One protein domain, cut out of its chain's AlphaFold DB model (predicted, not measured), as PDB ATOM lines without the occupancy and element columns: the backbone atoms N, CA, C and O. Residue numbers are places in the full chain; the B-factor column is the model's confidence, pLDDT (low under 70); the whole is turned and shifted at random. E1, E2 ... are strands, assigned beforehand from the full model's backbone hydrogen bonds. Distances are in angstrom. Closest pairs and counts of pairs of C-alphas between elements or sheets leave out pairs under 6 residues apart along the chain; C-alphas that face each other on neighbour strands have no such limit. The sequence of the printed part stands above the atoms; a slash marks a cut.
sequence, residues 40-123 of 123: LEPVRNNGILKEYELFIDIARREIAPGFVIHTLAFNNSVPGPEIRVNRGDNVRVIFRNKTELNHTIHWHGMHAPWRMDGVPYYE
ATOM      1  N   LEU A  40      -8.138  92.044  -3.480       95.88
ATOM      2  CA  LEU A  40      -7.847  93.404  -3.902       95.88
ATOM      3  C   LEU A  40      -8.150  93.523  -5.392       95.88
ATOM      4  O   LEU A  40      -7.449  92.941  -6.217       95.88
ATOM      5  N   GLU A  41      -9.174  94.294  -5.735       96.06
ATOM      6  CA  GLU A  41      -9.488  94.588  -7.131       96.06
ATOM      7  C   GLU A  41      -8.484  95.596  -7.722       96.06
ATOM      8  O   GLU A  41      -8.047  96.521  -7.025       96.06
ATOM      9  N   PRO A  42      -8.092  95.449  -9.000       96.69
ATOM     10  CA  PRO A  42      -7.187  96.390  -9.641       96.69
ATOM     11  C   PRO A  42      -7.868  97.747  -9.860       96.69
ATOM     12  O   PRO A  42      -8.971  97.824 -10.399       96.69
ATOM     13  N   VAL A  43      -7.173  98.840  -9.533       96.81
ATOM     14  CA  VAL A  43      -7.631 100.217  -9.798       96.81
ATOM     15  C   VAL A  43      -7.641 100.551 -11.289       96.81
ATOM     16  O   VAL A  43      -8.385 101.424 -11.734       96.81
ATOM     17  N   ARG A  44      -6.827  99.849 -12.087       95.06
ATOM     18  CA  ARG A  44      -6.863  99.918 -13.549       95.06
ATOM     19  C   ARG A  44      -6.651  98.533 -14.138       95.06
ATOM     20  O   ARG A  44      -5.686  97.854 -13.796       95.06
ATOM     21  N   ASN A  45      -7.521  98.154 -15.067       93.44
ATOM     22  CA  ASN A  45      -7.415  96.917 -15.828       93.44
ATOM     23  C   ASN A  45      -7.773  97.190 -17.293       93.44
ATOM     24  O   ASN A  45      -8.905  97.559 -17.593       93.44
ATOM     25  N   ASN A  46      -6.808  97.032 -18.197       89.38
ATOM     26  CA  ASN A  46      -7.009  97.213 -19.641       89.38
ATOM     27  C   ASN A  46      -6.769  95.921 -20.444       89.38
ATOM     28  O   ASN A  46      -6.492  95.981 -21.639       89.38
ATOM     29  N   GLY A  47      -6.825  94.759 -19.787       82.69
ATOM     30  CA  GLY A  47      -6.590  93.447 -20.399       82.69
ATOM     31  C   GLY A  47      -5.115  93.073 -20.574       82.69
ATOM     32  O   GLY A  47      -4.815  91.895 -20.725       82.69
ATOM     33  N   ILE A  48      -4.196  94.042 -20.505       86.62
ATOM     34  CA  ILE A  48      -2.743  93.810 -20.559       86.62
ATOM     35  C   ILE A  48      -2.100  94.121 -19.209       86.62
ATOM     36  O   ILE A  48      -1.268  93.357 -18.729       86.62
ATOM     37  N   LEU A  49      -2.471  95.252 -18.608       93.94
ATOM     38  CA  LEU A  49      -1.963  95.748 -17.337       93.94
ATOM     39  C   LEU A  49      -3.057  95.699 -16.274       93.94
ATOM     40  O   LEU A  49      -4.118  96.305 -16.448       93.94
ATOM     41  N   LYS A  50      -2.741  95.068 -15.145       97.00
ATOM     42  CA  LYS A  50      -3.485  95.166 -13.889       97.00
ATOM     43  C   LYS A  50      -2.686  96.005 -12.901       97.00
ATOM     44  O   LYS A  50      -1.576  95.641 -12.517       97.00
ATOM     45  N   GLU A  51      -3.239  97.150 -12.525       98.19
ATOM     46  CA  GLU A  51      -2.658  98.028 -11.516       98.19
ATOM     47  C   GLU A  51      -3.400  97.898 -10.193       98.19
ATOM     48  O   GLU A  51      -4.622  98.003 -10.171       98.19
ATOM     49  N   TYR A  52      -2.660  97.741  -9.102       98.19
ATOM     50  CA  TYR A  52      -3.184  97.653  -7.744       98.19
ATOM     51  C   TYR A  52      -2.612  98.783  -6.893       98.19
ATOM     52  O   TYR A  52      -1.444  99.144  -7.043       98.19
ATOM     53  N   GLU A  53      -3.409  99.305  -5.963       98.12
ATOM     54  CA  GLU A  53      -2.918 100.188  -4.906       98.12
ATOM     55  C   GLU A  53      -2.892  99.441  -3.574       98.12
ATOM     56  O   GLU A  53      -3.918  98.969  -3.073       98.12
ATOM     57  N   LEU A  54      -1.699  99.351  -2.996       98.06
ATOM     58  CA  LEU A  54      -1.457  98.701  -1.720       98.06
ATOM     59  C   LEU A  54      -0.838  99.722  -0.771       98.06
ATOM     60  O   LEU A  54       0.109 100.415  -1.133       98.06
ATOM     61  N   PHE A  55      -1.339  99.815   0.452       97.94
ATOM     62  CA  PHE A  55      -0.710 100.620   1.487       97.94
ATOM     63  C   PHE A  55      -0.474  99.807   2.746       97.94
ATOM     64  O   PHE A  55      -1.252  98.908   3.058       97.94
ATOM     65  N   ILE A  56       0.586 100.153   3.469       98.25
ATOM     66  CA  ILE A  56       0.841  99.654   4.819       98.25
ATOM     67  C   ILE A  56       0.592 100.773   5.826       98.25
ATOM     68  O   ILE A  56       0.962 101.923   5.579       98.25
ATOM     69  N   ASP A  57      -0.070 100.432   6.926       97.75
ATOM     70  CA  ASP A  57      -0.369 101.345   8.027       97.75
ATOM     71  C   ASP A  57      -0.438 100.581   9.361       97.75
ATOM     72  O   ASP A  57      -0.534  99.348   9.376       97.75
ATOM     73  N   ILE A  58      -0.412 101.303  10.479       96.94
ATOM     74  CA  ILE A  58      -0.644 100.749  11.813       96.94
ATOM     75  C   ILE A  58      -2.154 100.667  12.049       96.94
ATOM     76  O   ILE A  58      -2.853 101.670  12.163       96.94
ATOM     77  N   ALA A  59      -2.665  99.447  12.175       94.38
ATOM     78  CA  ALA A  59      -4.067  99.173  12.431       94.38
ATOM     79  C   ALA A  59      -4.287  98.600  13.836       94.38
ATOM     80  O   ALA A  59      -3.598  97.681  14.280       94.38
ATOM     81  N   ARG A  60      -5.327  99.094  14.514       95.38
ATOM     82  CA  ARG A  60      -5.850  98.504  15.752       95.38
ATOM     83  C   ARG A  60      -6.739  97.303  15.410       95.38
ATOM     84  O   ARG A  60      -7.637  97.450  14.579       95.38
ATOM     85  N   ARG A  61      -6.494  96.130  16.002       91.75
ATOM     86  CA  ARG A  61      -7.236  94.878  15.746       91.75
ATOM     87  C   ARG A  61      -7.591  94.172  17.047       91.75
ATOM     88  O   ARG A  61      -6.733  94.010  17.907       91.75
ATOM     89  N   GLU A  62      -8.836  93.733  17.171       92.38
ATOM     90  CA  GLU A  62      -9.271  92.850  18.254       92.38
ATOM     91  C   GLU A  62      -9.132  91.396  17.793       92.38
ATOM     92  O   GLU A  62      -9.764  90.995  16.818       92.38
ATOM     93  N   ILE A  63      -8.257  90.631  18.446       89.56
ATOM     94  CA  ILE A  63      -7.937  89.241  18.062       89.56
ATOM     95  C   ILE A  63      -8.684  88.205  18.911       89.56
ATOM     96  O   ILE A  63      -8.827  87.052  18.513       89.56
ATOM     97  N   ALA A  64      -9.166  88.625  20.077       91.62
ATOM     98  CA  ALA A  64     -10.057  87.890  20.961       91.62
ATOM     99  C   ALA A  64     -10.859  88.912  21.785       91.62
ATOM    100  O   ALA A  64     -10.394  90.046  21.914       91.62
ATOM    101  N   PRO A  65     -12.022  88.551  22.356       94.69
ATOM    102  CA  PRO A  65     -12.840  89.482  23.132       94.69
ATOM    103  C   PRO A  65     -12.032  90.222  24.210       94.69
ATOM    104  O   PRO A  65     -11.501  89.600  25.130       94.69
ATOM    105  N   GLY A  66     -11.913  91.544  24.074       95.75
ATOM    106  CA  GLY A  66     -11.149  92.417  24.972       95.75
ATOM    107  C   GLY A  66      -9.634  92.477  24.719       95.75
ATOM    108  O   GLY A  66      -8.951  93.296  25.334       95.75
ATOM    109  N   PHE A  67      -9.094  91.674  23.799       95.25
ATOM    110  CA  PHE A  67      -7.673  91.647  23.444       95.25
ATOM    111  C   PHE A  67      -7.425  92.424  22.158       95.25
ATOM    112  O   PHE A  67      -7.572  91.909  21.046       95.25
ATOM    113  N   VAL A  68      -7.015  93.678  22.329       95.50
ATOM    114  CA  VAL A  68      -6.754  94.596  21.225       95.50
ATOM    115  C   VAL A  68      -5.260  94.842  21.061       95.50
ATOM    116  O   VAL A  68      -4.582  95.230  22.009       95.50
ATOM    117  N   ILE A  69      -4.764  94.664  19.840       95.44
ATOM    118  CA  ILE A  69      -3.368  94.881  19.459       95.44
ATOM    119  C   ILE A  69      -3.249  96.006  18.427       95.44
ATOM    120  O   ILE A  69      -4.185  96.274  17.670       95.44
ATOM    121  N   HIS A  70      -2.080  96.640  18.377       95.50
ATOM    122  CA  HIS A  70      -1.657  97.457  17.242       95.50
ATOM    123  C   HIS A  70      -0.735  96.606  16.376       95.50
ATOM    124  O   HIS A  70       0.190  95.981  16.889       95.50
ATOM    125  N   THR A  71      -1.002  96.552  15.078       95.88
ATOM    126  CA  THR A  71      -0.224  95.750  14.133       95.88
ATOM    127  C   THR A  71      -0.075  96.488  12.817       95.88
ATOM    128  O   THR A  71      -0.943  97.272  12.438       95.88
ATOM    129  N   LEU A  72       1.001  96.203  12.092       97.31
ATOM    130  CA  LEU A  72       1.108  96.590  10.692       97.31
ATOM    131  C   LEU A  72       0.080  95.803   9.875       97.31
ATOM    132  O   LEU A  72      -0.106  94.602  10.090       97.31
ATOM    133  N   ALA A  73      -0.598  96.490   8.964       96.06
ATOM    134  CA  ALA A  73      -1.656  95.926   8.143       96.06
ATOM    135  C   ALA A  73      -1.575  96.455   6.713       96.06
ATOM    136  O   ALA A  73      -1.379  97.651   6.495       96.06
ATOM    137  N   PHE A  74      -1.802  95.573   5.741       97.19
ATOM    138  CA  PHE A  74      -1.978  95.980   4.352       97.19
ATOM    139  C   PHE A  74      -3.447  96.303   4.098       97.19
ATOM    140  O   PHE A  74      -4.320  95.497   4.419       97.19
ATOM    141  N   ASN A  75      -3.733  97.479   3.542       96.00
ATOM    142  CA  ASN A  75      -5.088  97.973   3.279       96.00
ATOM    143  C   ASN A  75      -6.047  97.780   4.476       96.00
ATOM    144  O   ASN A  75      -7.182  97.337   4.315       96.00
ATOM    145  N   ASN A  76      -5.583  98.098   5.693       92.69
ATOM    146  CA  ASN A  76      -6.326  97.931   6.950       92.69
ATOM    147  C   ASN A  76      -6.763  96.486   7.268       92.69
ATOM    148  O   ASN A  76      -7.716  96.299   8.030       92.69
ATOM    149  N   SER A  77      -6.088  95.474   6.723       91.50
ATOM    150  CA  SER A  77      -6.391  94.060   6.953       91.50
ATOM    151  C   SER A  77      -5.158  93.265   7.389       91.50
ATOM    152  O   SER A  77      -4.039  93.514   6.936       91.50
ATOM    153  N   VAL A  78      -5.390  92.291   8.274       91.19
ATOM    154  CA  VAL A  78      -4.428  91.252   8.663       91.19
ATOM    155  C   VAL A  78      -5.177  89.911   8.692       91.19
ATOM    156  O   VAL A  78      -6.074  89.768   9.524       91.19
ATOM    157  N   PRO A  79      -4.846  88.941   7.818       92.38
ATOM    158  CA  PRO A  79      -3.894  89.036   6.706       92.38
ATOM    159  C   PRO A  79      -4.227  90.158   5.710       92.38
ATOM    160  O   PRO A  79      -5.371  90.614   5.632       92.38
ATOM    161  N   GLY A  80      -3.219  90.618   4.964       93.94
ATOM    162  CA  GLY A  80      -3.412  91.577   3.871       93.94
ATOM    163  C   GLY A  80      -4.342  91.031   2.778       93.94
ATOM    164  O   GLY A  80      -4.620  89.830   2.757       93.94
ATOM    165  N   PRO A  81      -4.840  91.889   1.874       95.81
ATOM    166  CA  PRO A  81      -5.756  91.448   0.834       95.81
ATOM    167  C   PRO A  81      -5.057  90.547  -0.196       95.81
ATOM    168  O   PRO A  81      -3.850  90.648  -0.425       95.81
ATOM    169  N   GLU A  82      -5.829  89.678  -0.842       94.88
ATOM    170  CA  GLU A  82      -5.340  88.781  -1.884       94.88
ATOM    171  C   GLU A  82      -5.187  89.531  -3.214       94.88
ATOM    172  O   GLU A  82      -6.154  90.079  -3.739       94.88
ATOM    173  N   ILE A  83      -3.993  89.510  -3.808       95.62
ATOM    174  CA  ILE A  83      -3.786  89.944  -5.196       95.62
ATOM    175  C   ILE A  83      -3.845  88.708  -6.092       95.62
ATOM    176  O   ILE A  83      -2.954  87.860  -6.044       95.62
ATOM    177  N   ARG A  84      -4.885  88.613  -6.929       94.00
ATOM    178  CA  ARG A  84      -5.076  87.492  -7.860       94.00
ATOM    179  C   ARG A  84      -4.791  87.901  -9.302       94.00
ATOM    180  O   ARG A  84      -5.439  88.793  -9.853       94.00
ATOM    181  N   VAL A  85      -3.846  87.204  -9.928       93.44
ATOM    182  CA  VAL A  85      -3.382  87.451 -11.302       93.44
ATOM    183  C   VAL A  85      -3.292  86.140 -12.082       93.44
ATOM    184  O   VAL A  85      -3.211  85.061 -11.499       93.44
ATOM    185  N   ASN A  86      -3.322  86.234 -13.406       92.12
ATOM    186  CA  ASN A  86      -3.155  85.117 -14.325       92.12
ATOM    187  C   ASN A  86      -1.744  85.125 -14.919       92.12
ATOM    188  O   ASN A  86      -1.087  86.162 -15.021       92.12
ATOM    189  N   ARG A  87      -1.289  83.959 -15.384       91.25
ATOM    190  CA  ARG A  87      -0.049  83.868 -16.161       91.25
ATOM    191  C   ARG A  87      -0.153  84.757 -17.406       91.25
ATOM    192  O   ARG A  87      -1.084  84.600 -18.188       91.25
ATOM    193  N   GLY A  88       0.838  85.623 -17.603       91.12
ATOM    194  CA  GLY A  88       0.900  86.553 -18.734       91.12
ATOM    195  C   GLY A  88       0.346  87.951 -18.444       91.12
ATOM    196  O   GLY A  88       0.540  88.835 -19.274       91.12
ATOM    197  N   ASP A  89      -0.279  88.178 -17.284       93.00
ATOM    198  CA  ASP A  89      -0.666  89.529 -16.867       93.00
ATOM    199  C   ASP A  89       0.584  90.397 -16.647       93.00
ATOM    200  O   ASP A  89       1.521  89.982 -15.958       93.00
ATOM    201  N   ASN A  90       0.576  91.636 -17.149       94.56
ATOM    202  CA  ASN A  90       1.489  92.652 -16.636       94.56
ATOM    203  C   ASN A  90       0.885  93.237 -15.363       94.56
ATOM    204  O   ASN A  90      -0.249  93.717 -15.360       94.56
ATOM    205  N   VAL A  91       1.648  93.213 -14.276       95.44
ATOM    206  CA  VAL A  91       1.172  93.626 -12.955       95.44
ATOM    207  C   VAL A  91       1.968  94.834 -12.492       95.44
ATOM    208  O   VAL A  91       3.197  94.834 -12.544       95.44
ATOM    209  N   ARG A  92       1.271  95.865 -12.015       96.62
ATOM    210  CA  ARG A  92       1.883  97.015 -11.347       96.62
ATOM    211  C   ARG A  92       1.246  97.200  -9.982       96.62
ATOM    212  O   ARG A  92       0.034  97.339  -9.888       96.62
ATOM    213  N   VAL A  93       2.056  97.236  -8.931       97.19
ATOM    214  CA  VAL A  93       1.580  97.532  -7.576       97.19
ATOM    215  C   VAL A  93       2.158  98.869  -7.143       97.19
ATOM    216  O   VAL A  93       3.373  99.027  -7.044       97.19
ATOM    217  N   ILE A  94       1.282  99.842  -6.907       97.88
ATOM    218  CA  ILE A  94       1.641 101.123  -6.310       97.88
ATOM    219  C   ILE A  94       1.614 100.931  -4.799       97.88
ATOM    220  O   ILE A  94       0.545 100.856  -4.192       97.88
ATOM    221  N   PHE A  95       2.801 100.821  -4.206       97.25
ATOM    222  CA  PHE A  95       2.952 100.661  -2.769       97.25
ATOM    223  C   PHE A  95       3.088 102.020  -2.073       97.25
ATOM    224  O   PHE A  95       3.959 102.818  -2.420       97.25
ATOM    225  N   ARG A  96       2.230 102.284  -1.084       98.00
ATOM    226  CA  ARG A  96       2.240 103.507  -0.274       98.00
ATOM    227  C   ARG A  96       2.558 103.169   1.178       98.00
ATOM    228  O   ARG A  96       1.776 102.505   1.855       98.00
ATOM    229  N   ASN A  97       3.683 103.667   1.669       97.44
ATOM    230  CA  ASN A  97       4.006 103.598   3.084       97.44
ATOM    231  C   ASN A  97       3.344 104.768   3.821       97.44
ATOM    232  O   ASN A  97       3.658 105.919   3.528       97.44
ATOM    233  N   LYS A  98       2.410 104.478   4.734       97.94
ATOM    234  CA  LYS A  98       1.765 105.490   5.591       97.94
ATOM    235  C   LYS A  98       2.376 105.561   6.991       97.94
ATOM    236  O   LYS A  98       1.879 106.294   7.836       97.94
ATOM    237  N   THR A  99       3.429 104.791   7.234       96.44
ATOM    238  CA  THR A  99       4.136 104.738   8.512       96.44
ATOM    239  C   THR A  99       5.445 105.521   8.437       96.44
ATOM    240  O   THR A  99       5.912 105.878   7.356       96.44
ATOM    241  N   GLU A 100       6.071 105.732   9.593       95.75
ATOM    242  CA  GLU A 100       7.410 106.324   9.703       95.75
ATOM    243  C   GLU A 100       8.541 105.279   9.607       95.75
ATOM    244  O   GLU A 100       9.716 105.623   9.695       95.75
ATOM    245  N   LEU A 101       8.211 103.991   9.436       93.75
ATOM    246  CA  LEU A 101       9.183 102.898   9.367       93.75
ATOM    247  C   LEU A 101       9.597 102.611   7.924       93.75
ATOM    248  O   LEU A 101       8.790 102.712   7.003       93.75
ATOM    249  N   ASN A 102      10.833 102.157   7.721       93.31
ATOM    250  CA  ASN A 102      11.268 101.665   6.415       93.31
ATOM    251  C   ASN A 102      10.615 100.308   6.102       93.31
ATOM    252  O   ASN A 102      10.676  99.374   6.904       93.31
ATOM    253  N   HIS A 103      10.019 100.189   4.913       94.25
ATOM    254  CA  HIS A 103       9.324  98.983   4.466       94.25
ATOM    255  C   HIS A 103       9.686  98.620   3.026       94.25
ATOM    256  O   HIS A 103       9.754  99.486   2.154       94.25
ATOM    257  N   THR A 104       9.838  97.321   2.772       94.62
ATOM    258  CA  THR A 104       9.918  96.733   1.429       94.62
ATOM    259  C   THR A 104       8.895  95.601   1.302       94.62
ATOM    260  O   THR A 104       8.361  95.118   2.303       94.62
ATOM    261  N   ILE A 105       8.587  95.191   0.069       95.25
ATOM    262  CA  ILE A 105       7.739  94.026  -0.214       95.25
ATOM    263  C   ILE A 105       8.548  93.049  -1.049       95.25
ATOM    264  O   ILE A 105       8.930  93.377  -2.169       95.25
ATOM    265  N   HIS A 106       8.751  91.849  -0.515       95.81
ATOM    266  CA  HIS A 106       9.301  90.732  -1.266       95.81
ATOM    267  C   HIS A 106       8.175  89.879  -1.855       95.81
ATOM    268  O   HIS A 106       7.281  89.426  -1.134       95.81
ATOM    269  N   TRP A 107       8.219  89.640  -3.165       95.12
ATOM    270  CA  TRP A 107       7.211  88.853  -3.874       95.12
ATOM    271  C   TRP A 107       7.572  87.369  -3.815       95.12
ATOM    272  O   TRP A 107       8.048  86.792  -4.790       95.12
ATOM    273  N   HIS A 108       7.356  86.754  -2.652       95.50
ATOM    274  CA  HIS A 108       7.785  85.382  -2.378       95.50
ATOM    275  C   HIS A 108       7.350  84.399  -3.479       95.50
ATOM    276  O   HIS A 108       6.161  84.174  -3.703       95.50
ATOM    277  N   GLY A 109       8.331  83.786  -4.146       93.19
ATOM    278  CA  GLY A 109       8.116  82.790  -5.201       93.19
ATOM    279  C   GLY A 109       7.867  83.359  -6.603       93.19
ATOM    280  O   GLY A 109       7.737  82.583  -7.550       93.19
ATOM    281  N   MET A 110       7.832  84.683  -6.771       91.12
ATOM    282  CA  MET A 110       7.681  85.314  -8.081       91.12
ATOM    283  C   MET A 110       9.029  85.484  -8.779       91.12
ATOM    284  O   MET A 110      10.033  85.851  -8.174       91.12
ATOM    285  N   HIS A 111       9.040  85.283 -10.096       89.81
ATOM    286  CA  HIS A 111      10.187  85.645 -10.921       89.81
ATOM    287  C   HIS A 111      10.121  87.137 -11.265       89.81
ATOM    288  O   HIS A 111       9.485  87.527 -12.246       89.81
ATOM    289  N   ALA A 112      10.749  87.972 -10.437       89.31
ATOM    290  CA  ALA A 112      10.823  89.417 -10.623       89.31
ATOM    291  C   ALA A 112      12.282  89.882 -10.798       89.31
ATOM    292  O   ALA A 112      13.193  89.295 -10.211       89.31
ATOM    293  N   PRO A 113      12.545  90.953 -11.576       92.75
ATOM    294  CA  PRO A 113      13.844  91.620 -11.549       92.75
ATOM    295  C   PRO A 113      14.169  92.118 -10.134       92.75
ATOM    296  O   PRO A 113      13.284  92.622  -9.449       92.75
ATOM    297  N   TRP A 114      15.444  92.091  -9.731       91.38
ATOM    298  CA  TRP A 114      15.872  92.477  -8.372       91.38
ATOM    299  C   TRP A 114      15.394  93.875  -7.935       91.38
ATOM    300  O   TRP A 114      15.053  94.084  -6.776       91.38
ATOM    301  N   ARG A 115      15.296  94.828  -8.875       91.81
ATOM    302  CA  ARG A 115      14.793  96.195  -8.622       91.81
ATOM    303  C   ARG A 115      13.317  96.239  -8.206       91.81
ATOM    304  O   ARG A 115      12.857  97.276  -7.745       91.81
ATOM    305  N   MET A 116      12.578  95.154  -8.418       94.69
ATOM    306  CA  MET A 116      11.153  95.011  -8.113       94.69
ATOM    307  C   MET A 116      10.894  93.989  -6.997       94.69
ATOM    308  O   MET A 116       9.739  93.796  -6.638       94.69
ATOM    309  N   ASP A 117      11.935  93.347  -6.453       93.94
ATOM    310  CA  ASP A 117      11.817  92.211  -5.522       93.94
ATOM    311  C   ASP A 117      11.900  92.603  -4.033       93.94
ATOM    312  O   ASP A 117      11.932  91.754  -3.145       93.94
ATOM    313  N   GLY A 118      11.968  93.905  -3.743       93.69
ATOM    314  CA  GLY A 118      11.999  94.410  -2.368       93.69
ATOM    315  C   GLY A 118      13.256  94.041  -1.585       93.69
ATOM    316  O   GLY A 118      13.182  93.887  -0.364       93.69
ATOM    317  N   VAL A 119      14.392  93.914  -2.278       91.25
ATOM    318  CA  VAL A 119      15.705  93.673  -1.667       91.25
ATOM    319  C   VAL A 119      15.964  94.725  -0.577       91.25
ATOM    320  O   VAL A 119      15.740  95.914  -0.827       91.25
ATOM    321  N   PRO A 120      16.406  94.319   0.628       87.94
ATOM    322  CA  PRO A 120      16.751  95.266   1.677       87.94
ATOM    323  C   PRO A 120      17.887  96.175   1.206       87.94
ATOM    324  O   PRO A 120      18.841  95.726   0.567       87.94
ATOM    325  N   TYR A 121      17.777  97.462   1.525       73.12
ATOM    326  CA  TYR A 121      18.883  98.386   1.323       73.12
ATOM    327  C   TYR A 121      20.029  98.014   2.268       73.12
ATOM    328  O   TYR A 121      19.806  97.785   3.457       73.12
ATOM    329  N   TYR A 122      21.243  97.970   1.725       60.31
ATOM    330  CA  TYR A 122      22.477  98.039   2.499       60.31
ATOM    331  C   TYR A 122      22.972  99.485   2.397       60.31
ATOM    332  O   TYR A 122      23.087  99.999   1.281       60.31
ATOM    333  N   GLU A 123      23.188 100.141   3.538       53.28
ATOM    334  CA  GLU A 123      23.947 101.399   3.625       53.28
ATOM    335  C   GLU A 123      25.449 101.112   3.713       53.28
ATOM    336  O   GLU A 123      25.822 100.112   4.374       53.28
TER     337      GLU A 123
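Overview. This is residues 40 to 123 of the 123 residues of the protein "Multicopper oxidase type 3" of Melioribacter roseus (strain JCM 17771 / P3M-2) (UniProt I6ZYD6). Little of this domain is regular structure: a bent ribbon of three strands, where E3 runs beside the first half of E1 and E2 folds back along the second, with residues 75 to 89 and 98 to 123 as long loops. The 84 printed residues hold no named helix and, in chain order, E1, E2 and E3, 32 residues, all strand by class. The sheet, E2 E1 E3, is mixed. The whole is loose, radius of gyration of the C-alphas 15.1 A, spans 46 by 36 by 22 A.

Arrangement. Residues 44 to 45 pair antiparallel with residues 50 to 51 of E1, residues 49 to 64, which bends by 74 degrees at residue 58. E1 and E2, residues 67 to 74, form an antiparallel hairpin; N 59 and O 71 are within hydrogen-bond range, 2.8 A. E3, residues 90 to 97, is parallel to E1; N 52 and O 92 are within range, 2.8 A.

Along the chain. E1 runs 39.9 A from C-alpha 49 at (-1.963, 95.748, -17.337). E2 spans 20.4 A. E3 spans 22.7 A, ending at C-alpha 97, (4.006, 103.598, 3.084).

Size, cuts and confidence. The farthest C-alphas, Ile 48 and Gly 66, are 46.3 A apart. The printed part has no cut. The E2 to E3 link is long, 15 residues. Residues 122 to 123 have pLDDT under 70.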